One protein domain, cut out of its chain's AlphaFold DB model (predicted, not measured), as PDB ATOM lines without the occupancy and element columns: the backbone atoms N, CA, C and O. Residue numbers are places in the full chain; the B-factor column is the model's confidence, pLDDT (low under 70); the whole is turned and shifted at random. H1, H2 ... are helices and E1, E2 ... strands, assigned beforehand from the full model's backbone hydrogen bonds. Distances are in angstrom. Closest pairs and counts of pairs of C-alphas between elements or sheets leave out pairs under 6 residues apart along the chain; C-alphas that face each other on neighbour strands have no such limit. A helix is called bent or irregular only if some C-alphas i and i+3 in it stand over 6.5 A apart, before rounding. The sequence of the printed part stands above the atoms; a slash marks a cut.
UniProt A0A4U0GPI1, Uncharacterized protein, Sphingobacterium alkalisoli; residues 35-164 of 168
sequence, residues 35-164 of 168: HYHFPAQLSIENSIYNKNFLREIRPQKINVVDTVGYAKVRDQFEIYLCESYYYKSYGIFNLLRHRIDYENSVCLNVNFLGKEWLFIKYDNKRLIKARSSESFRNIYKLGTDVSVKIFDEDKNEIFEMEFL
ATOM      1  N   HIS A  35     358.986 323.539 189.550       64.75
ATOM      2  CA  HIS A  35     359.409 324.493 190.560       64.75
ATOM      3  C   HIS A  35     358.308 325.530 190.777       64.75
ATOM      4  O   HIS A  35     357.796 326.134 189.831       64.75
ATOM      5  N   TYR A  36     357.953 325.721 192.045       69.81
ATOM      6  CA  TYR A  36     356.994 326.718 192.497       69.81
ATOM      7  C   TYR A  36     357.771 327.861 193.138       69.81
ATOM      8  O   TYR A  36     358.398 327.685 194.182       69.81
ATOM      9  N   HIS A  37     357.740 329.036 192.518       68.25
ATOM     10  CA  HIS A  37     358.401 330.221 193.047       68.25
ATOM     11  C   HIS A  37     357.374 331.292 193.372       68.25
ATOM     12  O   HIS A  37     356.721 331.850 192.497       68.25
ATOM     13  N   PHE A  38     357.303 331.672 194.634       68.38
ATOM     14  CA  PHE A  38     356.482 332.790 195.077       68.38
ATOM     15  C   PHE A  38     357.320 334.075 195.113       68.38
ATOM     16  O   PHE A  38     358.506 333.992 195.435       68.38
ATOM     17  N   PRO A  39     356.772 335.250 194.775       65.00
ATOM     18  CA  PRO A  39     357.517 336.509 194.844       65.00
ATOM     19  C   PRO A  39     358.043 336.766 196.266       65.00
ATOM     20  O   PRO A  39     357.341 336.510 197.246       65.00
ATOM     21  N   ALA A  40     359.278 337.258 196.385       59.91
ATOM     22  CA  ALA A  40     359.779 337.797 197.646       59.91
ATOM     23  C   ALA A  40     359.105 339.159 197.870       59.91
ATOM     24  O   ALA A  40     359.192 340.025 197.002       59.91
ATOM     25  N   GLN A  41     358.393 339.335 198.981       65.25
ATOM     26  CA  GLN A  41     357.613 340.548 199.256       65.25
ATOM     27  C   GLN A  41     358.140 341.230 200.517       65.25
ATOM     28  O   GLN A  41     357.449 341.331 201.507       65.25
ATOM     29  N   LEU A  42     359.396 341.674 200.501       69.12
ATOM     30  CA  LEU A  42     360.126 342.107 201.705       69.12
ATOM     31  C   LEU A  42     359.597 343.405 202.354       69.12
ATOM     32  O   LEU A  42     359.959 343.697 203.488       69.12
ATOM     33  N   SER A  43     358.781 344.185 201.640       80.56
ATOM     34  CA  SER A  43     358.195 345.457 202.088       80.56
ATOM     35  C   SER A  43     357.032 345.874 201.184       80.56
ATOM     36  O   SER A  43     356.849 345.311 200.090       80.56
ATOM     37  N   ILE A  44     356.276 346.895 201.601       87.38
ATOM     38  CA  ILE A  44     355.275 347.552 200.743       87.38
ATOM     39  C   ILE A  44     355.921 348.058 199.443       87.38
ATOM     40  O   ILE A  44     355.432 347.758 198.356       87.38
ATOM     41  N   GLU A  45     357.061 348.749 199.532       87.19
ATOM     42  CA  GLU A  45     357.766 349.313 198.371       87.19
ATOM     43  C   GLU A  45     358.163 348.237 197.350       87.19
ATOM     44  O   GLU A  45     357.895 348.369 196.154       87.19
ATOM     45  N   ASN A  46     358.718 347.114 197.819       83.31
ATOM     46  CA  ASN A  46     359.044 345.984 196.950       83.31
ATOM     47  C   ASN A  46     357.796 345.368 196.317       83.31
ATOM     48  O   ASN A  46     357.839 344.915 195.172       83.31
ATOM     49  N   SER A  47     356.682 345.338 197.042       84.88
ATOM     50  CA  SER A  47     355.420 344.816 196.519       84.88
ATOM     51  C   SER A  47     354.829 345.738 195.439       84.88
ATOM     52  O   SER A  47     354.321 345.272 194.415       84.88
ATOM     53  N   ILE A  48     354.978 347.056 195.598       88.44
ATOM     54  CA  ILE A  48     354.622 348.046 194.572       88.44
ATOM     55  C   ILE A  48     355.520 347.882 193.340       88.44
ATOM     56  O   ILE A  48     355.009 347.770 192.223       88.44
ATOM     57  N   TYR A  49     356.842 347.791 193.527       86.56
ATOM     58  CA  TYR A  49     357.803 347.587 192.436       86.56
ATOM     59  C   TYR A  49     357.496 346.321 191.622       86.56
ATOM     60  O   TYR A  49     357.497 346.338 190.390       86.56
ATOM     61  N   ASN A  50     357.149 345.229 192.309       82.19
ATOM     62  CA  ASN A  50     356.768 343.960 191.689       82.19
ATOM     63  C   ASN A  50     355.317 343.923 191.174       82.19
ATOM     64  O   ASN A  50     354.868 342.864 190.725       82.19
ATOM     65  N   LYS A  51     354.592 345.052 191.219       85.25
ATOM     66  CA  LYS A  51     353.207 345.213 190.745       85.25
ATOM     67  C   LYS A  51     352.234 344.186 191.332       85.25
ATOM     68  O   LYS A  51     351.373 343.680 190.620       85.25
ATOM     69  N   ASN A  52     352.403 343.844 192.606       86.44
ATOM     70  CA  ASN A  52     351.532 342.896 193.302       86.44
ATOM     71  C   ASN A  52     350.902 343.445 194.582       86.44
ATOM     72  O   ASN A  52     350.075 342.761 195.182       86.44
ATOM     73  N   PHE A  53     351.282 344.651 194.998       90.62
ATOM     74  CA  PHE A  53     350.633 345.354 196.092       90.62
ATOM     75  C   PHE A  53     349.179 345.666 195.736       90.62
ATOM     76  O   PHE A  53     348.903 346.208 194.666       90.62
ATOM     77  N   LEU A  54     348.263 345.332 196.642       91.38
ATOM     78  CA  LEU A  54     346.857 345.709 196.525       91.38
ATOM     79  C   LEU A  54     346.583 346.957 197.358       91.38
ATOM     80  O   LEU A  54     346.179 347.984 196.818       91.38
ATOM     81  N   ARG A  55     346.813 346.866 198.670       93.00
ATOM     82  CA  ARG A  55     346.589 347.963 199.615       93.00
ATOM     83  C   ARG A  55     347.215 347.683 200.971       93.00
ATOM     84  O   ARG A  55     347.392 346.530 201.356       93.00
ATOM     85  N   GLU A  56     347.447 348.744 201.726       93.62
ATOM     86  CA  GLU A  56     347.660 348.654 203.166       93.62
ATOM     87  C   GLU A  56     346.339 348.263 203.847       93.62
ATOM     88  O   GLU A  56     345.261 348.678 203.407       93.62
ATOM     89  N   ILE A  57     346.397 347.439 204.893       91.50
ATOM     90  CA  ILE A  57     345.202 347.020 205.633       91.50
ATOM     91  C   ILE A  57     345.391 347.264 207.122       91.50
ATOM     92  O   ILE A  57     346.421 346.938 207.704       91.50
ATOM     93  N   ARG A  58     344.354 347.823 207.746       91.06
ATOM     94  CA  ARG A  58     344.300 347.992 209.194       91.06
ATOM     95  C   ARG A  58     343.510 346.843 209.814       91.06
ATOM     96  O   ARG A  58     342.457 346.490 209.274       91.06
ATOM     97  N   PRO A  59     343.987 346.265 210.924       92.19
ATOM     98  CA  PRO A  59     343.199 345.299 211.671       92.19
ATOM     99  C   PRO A  59     341.932 345.975 212.200       92.19
ATOM    100  O   PRO A  59     341.943 347.152 212.564       92.19
ATOM    101  N   GLN A  60     340.832 345.232 212.235       93.44
ATOM    102  CA  GLN A  60     339.556 345.750 212.733       93.44
ATOM    103  C   GLN A  60     339.512 345.762 214.258       93.44
ATOM    104  O   GLN A  60     338.850 346.605 214.860       93.44
ATOM    105  N   LYS A  61     340.241 344.836 214.881       93.81
ATOM    106  CA  LYS A  61     340.355 344.716 216.329       93.81
ATOM    107  C   LYS A  61     341.784 344.358 216.704       93.81
ATOM    108  O   LYS A  61     342.427 343.561 216.023       93.81
ATOM    109  N   ILE A  62     342.268 344.974 217.779       95.44
ATOM    110  CA  ILE A  62     343.578 344.709 218.369       95.44
ATOM    111  C   ILE A  62     343.357 344.400 219.849       95.44
ATOM    112  O   ILE A  62     342.907 345.268 220.597       95.44
ATOM    113  N   ASN A  63     343.669 343.176 220.265       96.06
ATOM    114  CA  ASN A  63     343.640 342.758 221.662       96.06
ATOM    115  C   ASN A  63     345.065 342.838 222.210       96.06
ATOM    116  O   ASN A  63     345.931 342.068 221.803       96.06
ATOM    117  N   VAL A  64     345.321 343.787 223.107       95.69
ATOM    118  CA  VAL A  64     346.645 343.970 223.712       95.69
ATOM    119  C   VAL A  64     346.734 343.137 224.987       95.69
ATOM    120  O   VAL A  64     345.906 343.296 225.881       95.69
ATOM    121  N   VAL A  65     347.738 342.262 225.061       96.00
ATOM    122  CA  VAL A  65     348.024 341.416 226.229       96.00
ATOM    123  C   VAL A  65     349.111 342.068 227.086       96.00
ATOM    124  O   VAL A  65     348.913 342.267 228.282       96.00
ATOM    125  N   ASP A  66     350.217 342.486 226.462       93.38
ATOM    126  CA  ASP A  66     351.280 343.271 227.093       93.38
ATOM    127  C   ASP A  66     351.276 344.711 226.561       93.38
ATOM    128  O   ASP A  66     351.675 344.994 225.428       93.38
ATOM    129  N   THR A  67     350.851 345.644 227.413       92.44
ATOM    130  CA  THR A  67     350.786 347.072 227.065       92.44
ATOM    131  C   THR A  67     352.174 347.683 226.866       92.44
ATOM    132  O   THR A  67     352.343 348.547 226.002       92.44
ATOM    133  N   VAL A  68     353.176 347.244 227.638       90.69
ATOM    134  CA  VAL A  68     354.537 347.793 227.575       90.69
ATOM    135  C   VAL A  68     355.226 347.318 226.300       90.69
ATOM    136  O   VAL A  68     355.793 348.141 225.577       90.69
ATOM    137  N   GLY A  69     355.148 346.022 225.995       90.12
ATOM    138  CA  GLY A  69     355.641 345.453 224.743       90.12
ATOM    139  C   GLY A  69     354.957 346.079 223.532       90.12
ATOM    140  O   GLY A  69     355.637 346.583 222.639       90.12
ATOM    141  N   TYR A  70     353.621 346.158 223.535       92.06
ATOM    142  CA  TYR A  70     352.861 346.753 222.433       92.06
ATOM    143  C   TYR A  70     353.281 348.199 222.147       92.06
ATOM    144  O   TYR A  70     353.544 348.545 220.994       92.06
ATOM    145  N   ALA A  71     353.415 349.037 223.181       90.12
ATOM    146  CA  ALA A  71     353.822 350.433 223.017       90.12
ATOM    147  C   ALA A  71     355.199 350.591 222.347       90.12
ATOM    148  O   ALA A  71     355.420 351.581 221.652       90.12
ATOM    149  N   LYS A  72     356.110 349.623 222.521       89.31
ATOM    150  CA  LYS A  72     357.441 349.637 221.895       89.31
ATOM    151  C   LYS A  72     357.403 349.278 220.411       89.31
ATOM    152  O   LYS A  72     358.188 349.827 219.638       89.31
ATOM    153  N   VAL A  73     356.521 348.356 220.017       88.81
ATOM    154  CA  VAL A  73     356.566 347.714 218.690       88.81
ATOM    155  C   VAL A  73     355.443 348.130 217.742       88.81
ATOM    156  O   VAL A  73     355.555 347.875 216.547       88.81
ATOM    157  N   ARG A  74     354.366 348.768 218.226       88.94
ATOM    158  CA  ARG A  74     353.155 349.051 217.424       88.94
ATOM    159  C   ARG A  74     353.424 349.818 216.125       88.94
ATOM    160  O   ARG A  74     352.777 349.546 215.122       88.94
ATOM    161  N   ASP A  75     354.392 350.732 216.143       90.00
ATOM    162  CA  ASP A  75     354.724 351.610 215.013       90.00
ATOM    163  C   ASP A  75     355.788 350.980 214.090       90.00
ATOM    164  O   ASP A  75     356.278 351.611 213.158       90.00
ATOM    165  N   GLN A  76     356.166 349.725 214.355       90.06
ATOM    166  CA  GLN A  76     357.200 348.987 213.632       90.06
ATOM    167  C   GLN A  76     356.610 347.887 212.735       90.06
ATOM    168  O   GLN A  76     357.340 346.990 212.322       90.06
ATOM    169  N   PHE A  77     355.309 347.919 212.438       88.25
ATOM    170  CA  PHE A  77     354.661 346.940 211.567       88.25
ATOM    171  C   PHE A  77     354.192 347.561 210.252       88.25
ATOM    172  O   PHE A  77     353.508 348.578 210.250       88.25
ATOM    173  N   GLU A  78     354.490 346.889 209.140       90.06
ATOM    174  CA  GLU A  78     353.807 347.107 207.864       90.06
ATOM    175  C   GLU A  78     352.800 345.986 207.646       90.06
ATOM    176  O   GLU A  78     353.155 344.802 207.657       90.06
ATOM    177  N   ILE A  79     351.545 346.359 207.416       90.94
ATOM    178  CA  ILE A  79     350.457 345.404 207.238       90.94
ATOM    179  C   ILE A  79     349.760 345.692 205.917       90.94
ATOM    180  O   ILE A  79     349.203 346.769 205.704       90.94
ATOM    181  N   TYR A  80     349.783 344.728 205.005       91.75
ATOM    182  CA  TYR A  80     349.271 344.945 203.658       91.75
ATOM    183  C   TYR A  80     348.800 343.662 202.983       91.75
ATOM    184  O   TYR A  80     349.173 342.543 203.348       91.75
ATOM    185  N   LEU A  81     347.964 343.852 201.965       91.56
ATOM    186  CA  LEU A  81     347.494 342.814 201.069       91.56
ATOM    187  C   LEU A  81     348.239 342.863 199.743       91.56
ATOM    188  O   LEU A  81     348.447 343.931 199.161       91.56
ATOM    189  N   CYS A  82     348.561 341.679 199.239       90.00
ATOM    190  CA  CYS A  82     349.106 341.480 197.907       90.00
ATOM    191  C   CYS A  82     348.289 340.466 197.114       90.00
ATOM    192  O   CYS A  82     347.573 339.624 197.667       90.00
ATOM    193  N   GLU A  83     348.462 340.500 195.798       89.06
ATOM    194  CA  GLU A  83     347.988 339.444 194.917       89.06
ATOM    195  C   GLU A  83     348.610 338.103 195.318       89.06
ATOM    196  O   GLU A  83     349.827 337.974 195.494       89.06
ATOM    197  N   SER A  84     347.770 337.078 195.451       87.31
ATOM    198  CA  SER A  84     348.223 335.712 195.674       87.31
ATOM    199  C   SER A  84     348.503 335.039 194.337       87.31
ATOM    200  O   SER A  84     347.585 334.654 193.615       87.31
ATOM    201  N   TYR A  85     349.778 334.854 194.028       83.75
ATOM    202  CA  TYR A  85     350.213 334.115 192.854       83.75
ATOM    203  C   TYR A  85     351.520 333.392 193.135       83.75
ATOM    204  O   TYR A  85     352.272 333.711 194.063       83.75
ATOM    205  N   TYR A  86     351.802 332.411 192.300       81.44
ATOM    206  CA  TYR A  86     353.101 331.775 192.229       81.44
ATOM    207  C   TYR A  86     353.511 331.680 190.777       81.44
ATOM    208  O   TYR A  86     352.711 331.804 189.856       81.44
ATOM    209  N   TYR A  87     354.789 331.460 190.565       80.44
ATOM    210  CA  TYR A  87     355.290 331.124 189.262       80.44
ATOM    211  C   TYR A  87     355.589 329.645 189.189       80.44
ATOM    212  O   TYR A  87     356.181 329.078 190.111       80.44
ATOM    213  N   LYS A  88     355.205 329.056 188.067       80.12
ATOM    214  CA  LYS A  88     355.451 327.662 187.749       80.12
ATOM    215  C   LYS A  88     356.448 327.588 186.601       80.12
ATOM    216  O   LYS A  88     356.286 328.273 185.588       80.12
ATOM    217  N   SER A  89     357.477 326.769 186.759       80.88
ATOM    218  CA  SER A  89     358.444 326.441 185.706       80.88
ATOM    219  C   SER A  89     358.647 324.932 185.615       80.88
ATOM    220  O   SER A  89     358.361 324.201 186.567       80.88
ATOM    221  N   TYR A  90     359.110 324.477 184.450       76.88
ATOM    222  CA  TYR A  90     359.281 323.062 184.130       76.88
ATOM    223  C   TYR A  90     360.741 322.741 183.800       76.88
ATOM    224  O   TYR A  90     361.416 323.510 183.111       76.88
ATOM    225  N   GLY A  91     361.195 321.574 184.251       68.25
ATOM    226  CA  GLY A  91     362.531 321.055 183.971       68.25
ATOM    227  C   GLY A  91     363.633 321.677 184.840       68.25
ATOM    228  O   GLY A  91     363.455 322.703 185.489       68.25
ATOM    229  N   ILE A  92     364.809 321.049 184.806       69.25
ATOM    230  CA  ILE A  92     366.033 321.431 185.539       69.25
ATOM    231  C   ILE A  92     366.454 322.884 185.264       69.25
ATOM    232  O   ILE A  92     366.952 323.568 186.154       69.25
ATOM    233  N   PHE A  93     366.251 323.374 184.037       69.06
ATOM    234  CA  PHE A  93     366.691 324.714 183.640       69.06
ATOM    235  C   PHE A  93     365.700 325.829 183.992       69.06
ATOM    236  O   PHE A  93     366.015 326.996 183.775       69.06
ATOM    237  N   ASN A  94     364.508 325.503 184.511       67.38
ATOM    238  CA  ASN A  94     363.465 326.484 184.837       67.38
ATOM    239  C   ASN A  94     363.093 327.432 183.683       67.38
ATOM    240  O   ASN A  94     362.650 328.563 183.901       67.38
ATOM    241  N   LEU A  95     363.256 326.968 182.444       66.38
ATOM    242  CA  LEU A  95     362.896 327.730 181.257       66.38
ATOM    243  C   LEU A  95     361.364 327.838 181.182       66.38
ATOM    244  O   LEU A  95     360.648 326.901 181.533       66.38
ATOM    245  N   LEU A  96     360.862 328.989 180.722       71.88
ATOM    246  CA  LEU A  96     359.423 329.265 180.547       71.88
ATOM    247  C   LEU A  96     358.623 329.320 181.861       71.88
ATOM    248  O   LEU A  96     357.546 328.737 182.010       71.88
ATOM    249  N   ARG A  97     359.150 330.080 182.822       75.38
ATOM    250  CA  ARG A  97     358.423 330.474 184.026       75.38
ATOM    251  C   ARG A  97     357.186 331.296 183.648       75.38
ATOM    252  O   ARG A  97     357.310 332.334 183.006       75.38
ATOM    253  N   HIS A  98     356.010 330.865 184.089       79.62
ATOM    254  CA  HIS A  98     354.755 331.600 183.901       79.62
ATOM    255  C   HIS A  98     354.057 331.809 185.242       79.62
ATOM    256  O   HIS A  98     354.261 331.051 186.193       79.62
ATOM    257  N   ARG A  99     353.280 332.887 185.327       83.56
ATOM    258  CA  ARG A  99     352.518 333.271 186.514       83.56
ATOM    259  C   ARG A  99     351.224 332.458 186.577       83.56
ATOM    260  O   ARG A  99     350.546 332.311 185.566       83.56
ATOM    261  N   ILE A 100     350.909 331.937 187.757       82.81
ATOM    262  CA  ILE A 100     349.641 331.297 188.092       82.81
ATOM    263  C   ILE A 100     349.042 332.056 189.266       82.81
ATOM    264  O   ILE A 100     349.599 332.067 190.368       82.81
ATOM    265  N   ASP A 101     347.907 332.687 189.010       83.50
ATOM    266  CA  ASP A 101     347.138 333.400 190.016       83.50
ATOM    267  C   ASP A 101     346.265 332.427 190.807       83.50
ATOM    268  O   ASP A 101     345.627 331.536 190.245       83.50
ATOM    269  N   TYR A 102     346.234 332.592 192.129       81.06
ATOM    270  CA  TYR A 102     345.237 331.924 192.954       81.06
ATOM    271  C   TYR A 102     343.936 332.715 192.866       81.06
ATOM    272  O   TYR A 102     343.828 333.826 193.393       81.06
ATOM    273  N   GLU A 103     342.944 332.136 192.197       82.31
ATOM    274  CA  GLU A 103     341.613 332.727 192.113       82.31
ATOM    275  C   GLU A 103     341.008 332.939 193.506       82.31
ATOM    276  O   GLU A 103     341.217 332.151 194.436       82.31
ATOM    277  N   ASN A 104     340.259 334.036 193.643       87.94
ATOM    278  CA  ASN A 104     339.543 334.413 194.864       87.94
ATOM    279  C   ASN A 104     340.393 334.354 196.138       87.94
ATOM    280  O   ASN A 104     339.887 334.020 197.209       87.94
ATOM    281  N   SER A 105     341.680 334.669 196.020       90.31
ATOM    282  CA  SER A 105     342.623 334.639 197.129       90.31
ATOM    283  C   SER A 105     343.432 335.934 197.198       90.31
ATOM    284  O   SER A 105     343.548 336.679 196.219       90.31
ATOM    285  N   VAL A 106     343.958 336.210 198.389       90.38
ATOM    286  CA  VAL A 106     344.864 337.320 198.695       90.38
ATOM    287  C   VAL A 106     345.964 336.840 199.623       90.38
ATOM    288  O   VAL A 106     345.819 335.866 200.363       90.38
ATOM    289  N   CYS A 107     347.089 337.533 199.569       89.62
ATOM    290  CA  CYS A 107     348.195 337.324 200.475       89.62
ATOM    291  C   CYS A 107     348.155 338.396 201.565       89.62
ATOM    292  O   CYS A 107     348.296 339.575 201.244       89.62
ATOM    293  N   LEU A 108     347.971 337.995 202.824       90.88
ATOM    294  CA  LEU A 108     348.130 338.885 203.973       90.88
ATOM    295  C   LEU A 108     349.593 338.861 204.411       90.88
ATOM    296  O   LEU A 108     350.147 337.788 204.672       90.88
ATOM    297  N   ASN A 109     350.198 340.044 204.473       89.44
ATOM    298  CA  ASN A 109     351.555 340.245 204.951       89.44
ATOM    299  C   ASN A 109     351.530 341.110 206.209       89.44
ATOM    300  O   ASN A 109     350.990 342.215 206.203       89.44
ATOM    301  N   VAL A 110     352.160 340.598 207.262       89.12
ATOM    302  CA  VAL A 110     352.507 341.332 208.479       89.12
ATOM    303  C   VAL A 110     354.022 341.307 208.573       89.12
ATOM    304  O   VAL A 110     354.627 340.257 208.805       89.12
ATOM    305  N   ASN A 111     354.634 342.452 208.306       86.81
ATOM    306  CA  ASN A 111     356.076 342.625 208.282       86.81
ATOM    307  C   ASN A 111     356.511 343.464 209.482       86.81
ATOM    308  O   ASN A 111     355.854 344.447 209.812       86.81
ATOM    309  N   PHE A 112     357.614 343.081 210.119       86.62
ATOM    310  CA  PHE A 112     358.170 343.799 211.261       86.62
ATOM    311  C   PHE A 112     359.436 344.535 210.831       86.62
ATOM    312  O   PHE A 112     360.399 343.909 210.401       86.62
ATOM    313  N   LEU A 113     359.433 345.859 210.949       85.88
ATOM    314  CA  LEU A 113     360.532 346.751 210.580       85.88
ATOM    315  C   LEU A 113     361.535 346.980 211.721       85.88
ATOM    316  O   LEU A 113     362.559 347.639 211.527       85.88
ATOM    317  N   GLY A 114     361.246 346.466 212.916       83.38
ATOM    318  CA  GLY A 114     362.108 346.611 214.079       83.38
ATOM    319  C   GLY A 114     363.403 345.810 213.999       83.38
ATOM    320  O   GLY A 114     363.590 344.931 213.157       83.38
ATOM    321  N   LYS A 115     364.324 346.122 214.917       77.62
ATOM    322  CA  LYS A 115     365.617 345.425 215.047       77.62
ATOM    323  C   LYS A 115     365.545 344.171 215.920       77.62
ATOM    324  O   LYS A 115     366.419 343.315 215.803       77.62
ATOM    325  N   GLU A 116     364.554 344.107 216.802       81.00
ATOM    326  CA  GLU A 116     364.338 343.007 217.746       81.00
ATOM    327  C   GLU A 116     363.819 341.758 217.024       81.00
ATOM    328  O   GLU A 116     363.343 341.831 215.884       81.00
ATOM    329  N   TRP A 117     363.924 340.594 217.660       81.75
ATOM    330  CA  TRP A 117     363.236 339.414 217.159       81.75
ATOM    331  C   TRP A 117     361.824 339.379 217.722       81.75
ATOM    332  O   TRP A 117     361.603 339.556 218.910       81.75
ATOM    333  N   LEU A 118     360.855 339.098 216.861       89.19
ATOM    334  CA  LEU A 118     359.495 338.790 217.285       89.19
ATOM    335  C   LEU A 118     359.082 337.463 216.674       89.19
ATOM    336  O   LEU A 118     359.759 336.927 215.791       89.19
ATOM    337  N   PHE A 119     357.958 336.923 217.115       89.94
ATOM    338  CA  PHE A 119     357.322 335.811 216.430       89.94
ATOM    339  C   PHE A 119     355.906 336.178 216.018       89.94
ATOM    340  O   PHE A 119     355.200 336.905 216.709       89.94
ATOM    341  N   ILE A 120     355.492 335.649 214.872       90.12
ATOM    342  CA  ILE A 120     354.175 335.873 214.291       90.12
ATOM    343  C   ILE A 120     353.500 334.521 214.120       90.12
ATOM    344  O   ILE A 120     354.095 333.563 213.606       90.12
ATOM    345  N   LYS A 121     352.243 334.435 214.543       91.94
ATOM    346  CA  LYS A 121     351.393 333.268 214.331       91.94
ATOM    347  C   LYS A 121     350.107 333.696 213.649       91.94
ATOM    348  O   LYS A 121     349.366 334.519 214.171       91.94
ATOM    349  N   TYR A 122     349.846 333.089 212.503       90.25
ATOM    350  CA  TYR A 122     348.595 333.228 211.777       90.25
ATOM    351  C   TYR A 122     347.638 332.111 212.186       90.25
ATOM    352  O   TYR A 122     347.967 330.936 211.993       90.25
ATOM    353  N   ASP A 123     346.471 332.453 212.716       90.38
ATOM    354  CA  ASP A 123     345.451 331.507 213.165       90.38
ATOM    355  C   ASP A 123     346.070 330.392 214.045       90.38
ATOM    356  O   ASP A 123     346.890 330.626 214.939       90.38
ATOM    357  N   ASN A 124     345.750 329.132 213.743       81.31
ATOM    358  CA  ASN A 124     346.329 327.952 214.385       81.31
ATOM    359  C   ASN A 124     347.567 327.397 213.664       81.31
ATOM    360  O   ASN A 124     347.947 326.245 213.886       81.31
ATOM    361  N   LYS A 125     348.214 328.182 212.794       83.19
ATOM    362  CA  LYS A 125     349.422 327.740 212.084       83.19
ATOM    363  C   LYS A 125     350.651 327.767 212.991       83.19
ATOM    364  O   LYS A 125     350.613 328.175 214.151       83.19
ATOM    365  N   ARG A 126     351.766 327.279 212.450       82.50
ATOM    366  CA  ARG A 126     353.059 327.260 213.135       82.50
ATOM    367  C   ARG A 126     353.503 328.687 213.472       82.50
ATOM    368  O   ARG A 126     353.337 329.587 212.658       82.50
ATOM    369  N   LEU A 127     354.106 328.850 214.647       85.44
ATOM    370  CA  LEU A 127     354.783 330.077 215.056       85.44
ATOM    371  C   LEU A 127     356.018 330.304 214.172       85.44
ATOM    372  O   LEU A 127     356.855 329.403 214.040       85.44
ATOM    373  N   ILE A 128     356.128 331.485 213.569       84.06
ATOM    374  CA  ILE A 128     357.213 331.830 212.648       84.06
ATOM    375  C   ILE A 128     358.032 332.965 213.254       84.06
ATOM    376  O   ILE A 128     357.476 333.904 213.816       84.06
ATOM    377  N   LYS A 129     359.358 332.857 213.168       83.62
ATOM    378  CA  LYS A 129     360.282 333.881 213.658       83.62
ATOM    379  C   LYS A 129     360.317 335.050 212.680       83.62
ATOM    380  O   LYS A 129     360.546 334.801 211.506       83.62
ATOM    381  N   ALA A 130     360.152 336.272 213.175       75.69
ATOM    382  CA  ALA A 130     360.175 337.512 212.417       75.69
ATOM    383  C   ALA A 130     361.454 338.330 212.595       75.69
ATOM    384  O   ALA A 130     361.945 338.495 213.710       75.69
ATOM    385  N   ARG A 131     361.985 338.840 211.473       69.31
ATOM    386  CA  ARG A 131     363.140 339.749 211.394       69.31
ATOM    387  C   ARG A 131     362.859 340.856 210.378       69.31
ATOM    388  O   ARG A 131     362.095 340.611 209.448       69.31
ATOM    389  N   SER A 132     363.581 341.980 210.483       56.59
ATOM    390  CA  SER A 132     363.547 343.183 209.616       56.59
ATOM    391  C   SER A 132     363.703 342.974 208.094       56.59
ATOM    392  O   SER A 132     363.880 343.937 207.352       56.59
ATOM    393  N   SER A 133     363.714 341.736 207.609       51.97
ATOM    394  CA  SER A 133     363.923 341.372 206.211       51.97
ATOM    395  C   SER A 133     363.156 340.116 205.795       51.97
ATOM    396  O   SER A 133     363.462 339.542 204.756       51.97
ATOM    397  N   GLU A 134     362.222 339.616 206.600       55.19
ATOM    398  CA  GLU A 134     361.439 338.433 206.252       55.19
ATOM    399  C   GLU A 134     359.962 338.813 206.234       55.19
ATOM    400  O   GLU A 134     359.375 339.149 207.255       55.19
ATOM    401  N   SER A 135     359.348 338.783 205.051       54.50
ATOM    402  CA  SER A 135     357.911 338.996 204.937       54.50
ATOM    403  C   SER A 135     357.173 337.714 205.272       54.50
ATOM    404  O   SER A 135     357.300 336.708 204.557       54.50
ATOM    405  N   PHE A 136     356.368 337.743 206.327       66.06
ATOM    406  CA  PHE A 136     355.550 336.596 206.694       66.06
ATOM    407  C   PHE A 136     354.264 336.648 205.920       66.06
ATOM    408  O   PHE A 136     353.347 337.394 206.252       66.06
ATOM    409  N   ARG A 137     354.234 335.837 204.872       71.00
ATOM    410  CA  ARG A 137     353.128 335.793 203.943       71.00
ATOM    411  C   ARG A 137     352.255 334.592 204.240       71.00
ATOM    412  O   ARG A 137     352.755 333.476 204.423       71.00
ATOM    413  N   ASN A 138     350.953 334.801 204.211       83.56
ATOM    414  CA  ASN A 138     350.016 333.702 204.257       83.56
ATOM    415  C   ASN A 138     348.856 333.960 203.292       83.56
ATOM    416  O   ASN A 138     348.364 335.080 203.175       83.56
ATOM    417  N   ILE A 139     348.489 332.926 202.535       87.12
ATOM    418  CA  ILE A 139     347.485 333.025 201.475       87.12
ATOM    419  C   ILE A 139     346.134 332.627 202.052       87.12
ATOM    420  O   ILE A 139     345.999 331.562 202.663       87.12
ATOM    421  N   TYR A 140     345.145 333.476 201.811       89.31
ATOM    422  CA  TYR A 140     343.781 333.340 202.293       89.31
ATOM    423  C   TYR A 140     342.792 333.502 201.152       89.31
ATOM    424  O   TYR A 140     343.046 334.247 200.208       89.31
ATOM    425  N   LYS A 141     341.644 332.831 201.259       90.56
ATOM    426  CA  LYS A 141     340.512 333.111 200.375       90.56
ATOM    427  C   LYS A 141     339.911 334.468 200.731       90.56
ATOM    428  O   LYS A 141     339.913 334.865 201.897       90.56
ATOM    429  N   LEU A 142     339.360 335.157 199.741       90.69
ATOM    430  CA  LEU A 142     338.554 336.350 199.975       90.69
ATOM    431  C   LEU A 142     337.353 336.016 200.871       90.69
ATOM    432  O   LEU A 142     336.788 334.927 200.771       90.69
ATOM    433  N   GLY A 143     336.989 336.944 201.750       91.44
ATOM    434  CA  GLY A 143     335.928 336.779 202.739       91.44
ATOM    435  C   GLY A 143     336.318 335.995 203.992       91.44
ATOM    436  O   GLY A 143     335.468 335.777 204.846       91.44
ATOM    437  N   THR A 144     337.578 335.567 204.118       92.75
ATOM    438  CA  THR A 144     338.049 334.850 205.314       92.75
ATOM    439  C   THR A 144     338.365 335.835 206.438       92.75
ATOM    440  O   THR A 144     338.971 336.877 206.184       92.75
ATOM    441  N   ASP A 145     338.014 335.459 207.665       94.12
ATOM    442  CA  ASP A 145     338.480 336.112 208.887       94.12
ATOM    443  C   ASP A 145     339.831 335.529 209.311       94.12
ATOM    444  O   ASP A 145     340.018 334.310 209.310       94.12
ATOM    445  N   VAL A 146     340.779 336.392 209.665       94.31
ATOM    446  CA  VAL A 146     342.148 335.994 210.010       94.31
ATOM    447  C   VAL A 146     342.555 336.596 211.344       94.31
ATOM    448  O   VAL A 146     342.419 337.801 211.549       94.31
ATOM    449  N   SER A 147     343.115 335.765 212.220       95.25
ATOM    450  CA  SER A 147     343.778 336.212 213.446       95.25
ATOM    451  C   SER A 147     345.296 336.166 213.274       95.25
ATOM    452  O   SER A 147     345.858 335.197 212.754       95.25
ATOM    453  N   VAL A 148     345.977 337.217 213.723       94.31
ATOM    454  CA  VAL A 148     347.437 337.285 213.772       94.31
ATOM    455  C   VAL A 148     347.885 337.635 215.180       94.31
ATOM    456  O   VAL A 148     347.639 338.737 215.659       94.31
ATOM    457  N   LYS A 149     348.593 336.709 215.822       95.19
ATOM    458  CA  LYS A 149     349.199 336.893 217.142       95.19
ATOM    459  C   LYS A 149     350.675 337.232 217.009       95.19
ATOM    460  O   LYS A 149     351.394 336.584 216.239       95.19
ATOM    461  N   ILE A 150     351.113 338.214 217.784       94.00
ATOM    462  CA  ILE A 150     352.494 338.680 217.857       94.00
ATOM    463  C   ILE A 150     353.064 338.315 219.222       94.00
ATOM    464  O   ILE A 150     352.412 338.522 220.242       94.00
ATOM    465  N   PHE A 151     354.284 337.790 219.226       93.94
ATOM    466  CA  PHE A 151     354.985 337.341 220.423       93.94
ATOM    467  C   PHE A 151     356.377 337.963 220.509       93.94
ATOM    468  O   PHE A 151     356.994 338.238 219.476       93.94
ATOM    469  N   ASP A 152     356.868 338.143 221.732       91.69
ATOM    470  CA  ASP A 152     358.234 338.586 222.021       91.69
ATOM    471  C   ASP A 152     359.278 337.471 221.790       91.69
ATOM    472  O   ASP A 152     358.949 336.355 221.374       91.69
ATOM    473  N   GLU A 153     360.554 337.765 222.056       89.50
ATOM    474  CA  GLU A 153     361.661 336.803 221.931       89.50
ATOM    475  C   GLU A 153     361.488 335.558 222.814       89.50
ATOM    476  O   GLU A 153     361.860 334.449 222.409       89.50
ATOM    477  N   ASP A 154     360.859 335.738 223.974       90.56
ATOM    478  CA  ASP A 154     360.552 334.699 224.954       90.56
ATOM    479  C   ASP A 154     359.256 333.933 224.619       90.56
ATOM    480  O   ASP A 154     358.892 332.974 225.304       90.56
ATOM    481  N   LYS A 155     358.607 334.281 223.498       90.69
ATOM    482  CA  LYS A 155     357.343 333.727 222.990       90.69
ATOM    483  C   LYS A 155     356.135 334.016 223.881       90.69
ATOM    484  O   LYS A 155     355.144 333.281 223.814       90.69
ATOM    485  N   ASN A 156     356.179 335.082 224.669       93.12
ATOM    486  CA  ASN A 156     355.000 335.620 225.331       93.12
ATOM    487  C   ASN A 156     354.180 336.428 224.325       93.12
ATOM    488  O   ASN A 156     354.726 337.168 223.508       93.12
ATOM    489  N   GLU A 157     352.860 336.270 224.364       95.00
ATOM    490  CA  GLU A 157     351.953 337.008 223.486       95.00
ATOM    491  C   GLU A 157     351.941 338.491 223.874       95.00
ATOM    492  O   GLU A 157     351.672 338.837 225.022       95.00
ATOM    493  N   ILE A 158     352.220 339.366 222.907       95.62
ATOM    494  CA  ILE A 158     352.188 340.820 223.090       95.62
ATOM    495  C   ILE A 158     350.796 341.340 222.738       95.62
ATOM    496  O   ILE A 158     350.163 342.050 223.523       95.62
ATOM    497  N   PHE A 159     350.310 340.997 221.544       96.06
ATOM    498  CA  PHE A 159     348.995 341.400 221.061       96.06
ATOM    499  C   PHE A 159     348.487 340.484 219.946       96.06
ATOM    500  O   PHE A 159     349.254 339.798 219.267       96.06
ATOM    501  N   GLU A 160     347.179 340.529 219.734       96.12
ATOM    502  CA  GLU A 160     346.464 339.833 218.670       96.12
ATOM    503  C   GLU A 160     345.719 340.841 217.792       96.12
ATOM    504  O   GLU A 160     345.110 341.787 218.288       96.12
ATOM    505  N   MET A 161     345.766 340.633 216.481       95.81
ATOM    506  CA  MET A 161     345.077 341.423 215.468       95.81
ATOM    507  C   MET A 161     344.053 340.562 214.741       95.81
ATOM    508  O   MET A 161     344.387 339.483 214.257       95.81
ATOM    509  N   GLU A 162     342.834 341.071 214.595       96.00
ATOM    510  CA  GLU A 162     341.775 340.416 213.827       96.00
ATOM    511  C   GLU A 162     341.513 341.191 212.525       96.00
ATOM    512  O   GLU A 162     341.242 342.398 212.523       96.00
ATOM    513  N   PHE A 163     341.582 340.477 211.404       94.25
ATOM    514  CA  PHE A 163     341.250 340.949 210.064       94.25
ATOM    515  C   PHE A 163     339.979 340.238 209.611       94.25
ATOM    516  O   PHE A 163     340.046 339.092 209.172       94.25
ATOM    517  N   LEU A 164     338.824 340.891 209.727       92.62
ATOM    518  CA  LEU A 164     337.563 340.275 209.310       92.62
ATOM    519  C   LEU A 164     337.297 340.539 207.830       92.62
ATOM    520  O   LEU A 164     337.551 341.642 207.335       92.62
TER     521      LEU A 164
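This is residues 35 to 164 of the 168 residues of an uncharacterized protein of Sphingobacterium alkalisoli (UniProt A0A4U0GPI1). Two strongly twisted sheets stand partly face to face as a sandwich with crossed strands. The long hairpin E4 and E5 reaches from one sheet to one end of the long axis, while H2 lies at the other end and H1 packs on E2 and E4. The printed part has 130 residues, in the order E1 H1 E2 E3 H2 E4 E5 E6 E7 E8 E9 E10, and its class is mostly strand. One sheet, E1 E2 E4 E5 E8, is branched; the other runs E3 E10 E9 E6 E7, all antiparallel. It is compact, with a radius of gyration of the C-alphas of 15.7 A, but elongated, spanning 51 by 30 by 27 A.

In the branched sheet E1, residues 35 to 37, and E2, residues 53 to 56, lie on one side of E4, residues 77 to 90, and E5, residues 98 to 112, on the other side. E4 is antiparallel to these three; N 37 and O 87 at 2.9 A, N 54 and O 81 at 2.9 A, and N 78 and O 111 at 2.9 A are within hydrogen-bond range. E4 bends by 67 degrees at residue 80 and E5 by 100 degrees at residue 104. E8, residues 136 to 141, is antiparallel to E5, with N 106 and O 140 at 2.8 A. H1, residues 44 to 49, is on this sheet at a height of 9.0 A; the C-alphas of Ser 47 and Phe 53 are its closest to E2, 4.8 A. The other sheet runs, strand beside strand, E3, residues 61 to 64, E10, residues 157 to 163, E9, residues 146 to 151, E6, residues 118 to 122, and E7, residues 128 to 130, its neighbours antiparallel; within hydrogen-bond range are N 63 and O 160 at 2.8 A for E3 and E10, N 148 and O 161 at 2.8 A for E10 and E9, N 121 and O 149 at 2.9 A for E9 and E6, and N 120 and O 128 at 2.8 A for E6 and E7. E6 and E7, and E9 and E10, are hairpins. In the sandwich, two sheets face to face, the facing parts are 10.3 A centre to centre and the strands cross at 49 degrees. H2, residues 67 to 76, makes two layers with the second sheet, a helix on one face; its height is 6.8 A, and the C-alphas of Tyr 70 and Ile 158 are its closest to E10, 6.0 A. Every O i to N i+4 pair is within range in H1, and 4 of 6 in H2.

E1 begins at C-alpha 35, (359.409, 324.493, 190.560). E4 spans 36.7 A, E5 30.2 A, E10 17.6 A, E8 16.7 A, E9 16.6 A and H2 15.0 A. H2 is irregular: C-alphas 72 and 75 are 7.7 A apart. E10 ends at C-alpha 163, (341.250, 340.949, 210.064).

The C-alphas farthest apart are those of Val 68 and Gly 91, 51.8 A. The printed part has no cut and no long link. Its mean pLDDT is 84.9; residues 35 to 42, 91 to 95 and 131 to 136 are under 70.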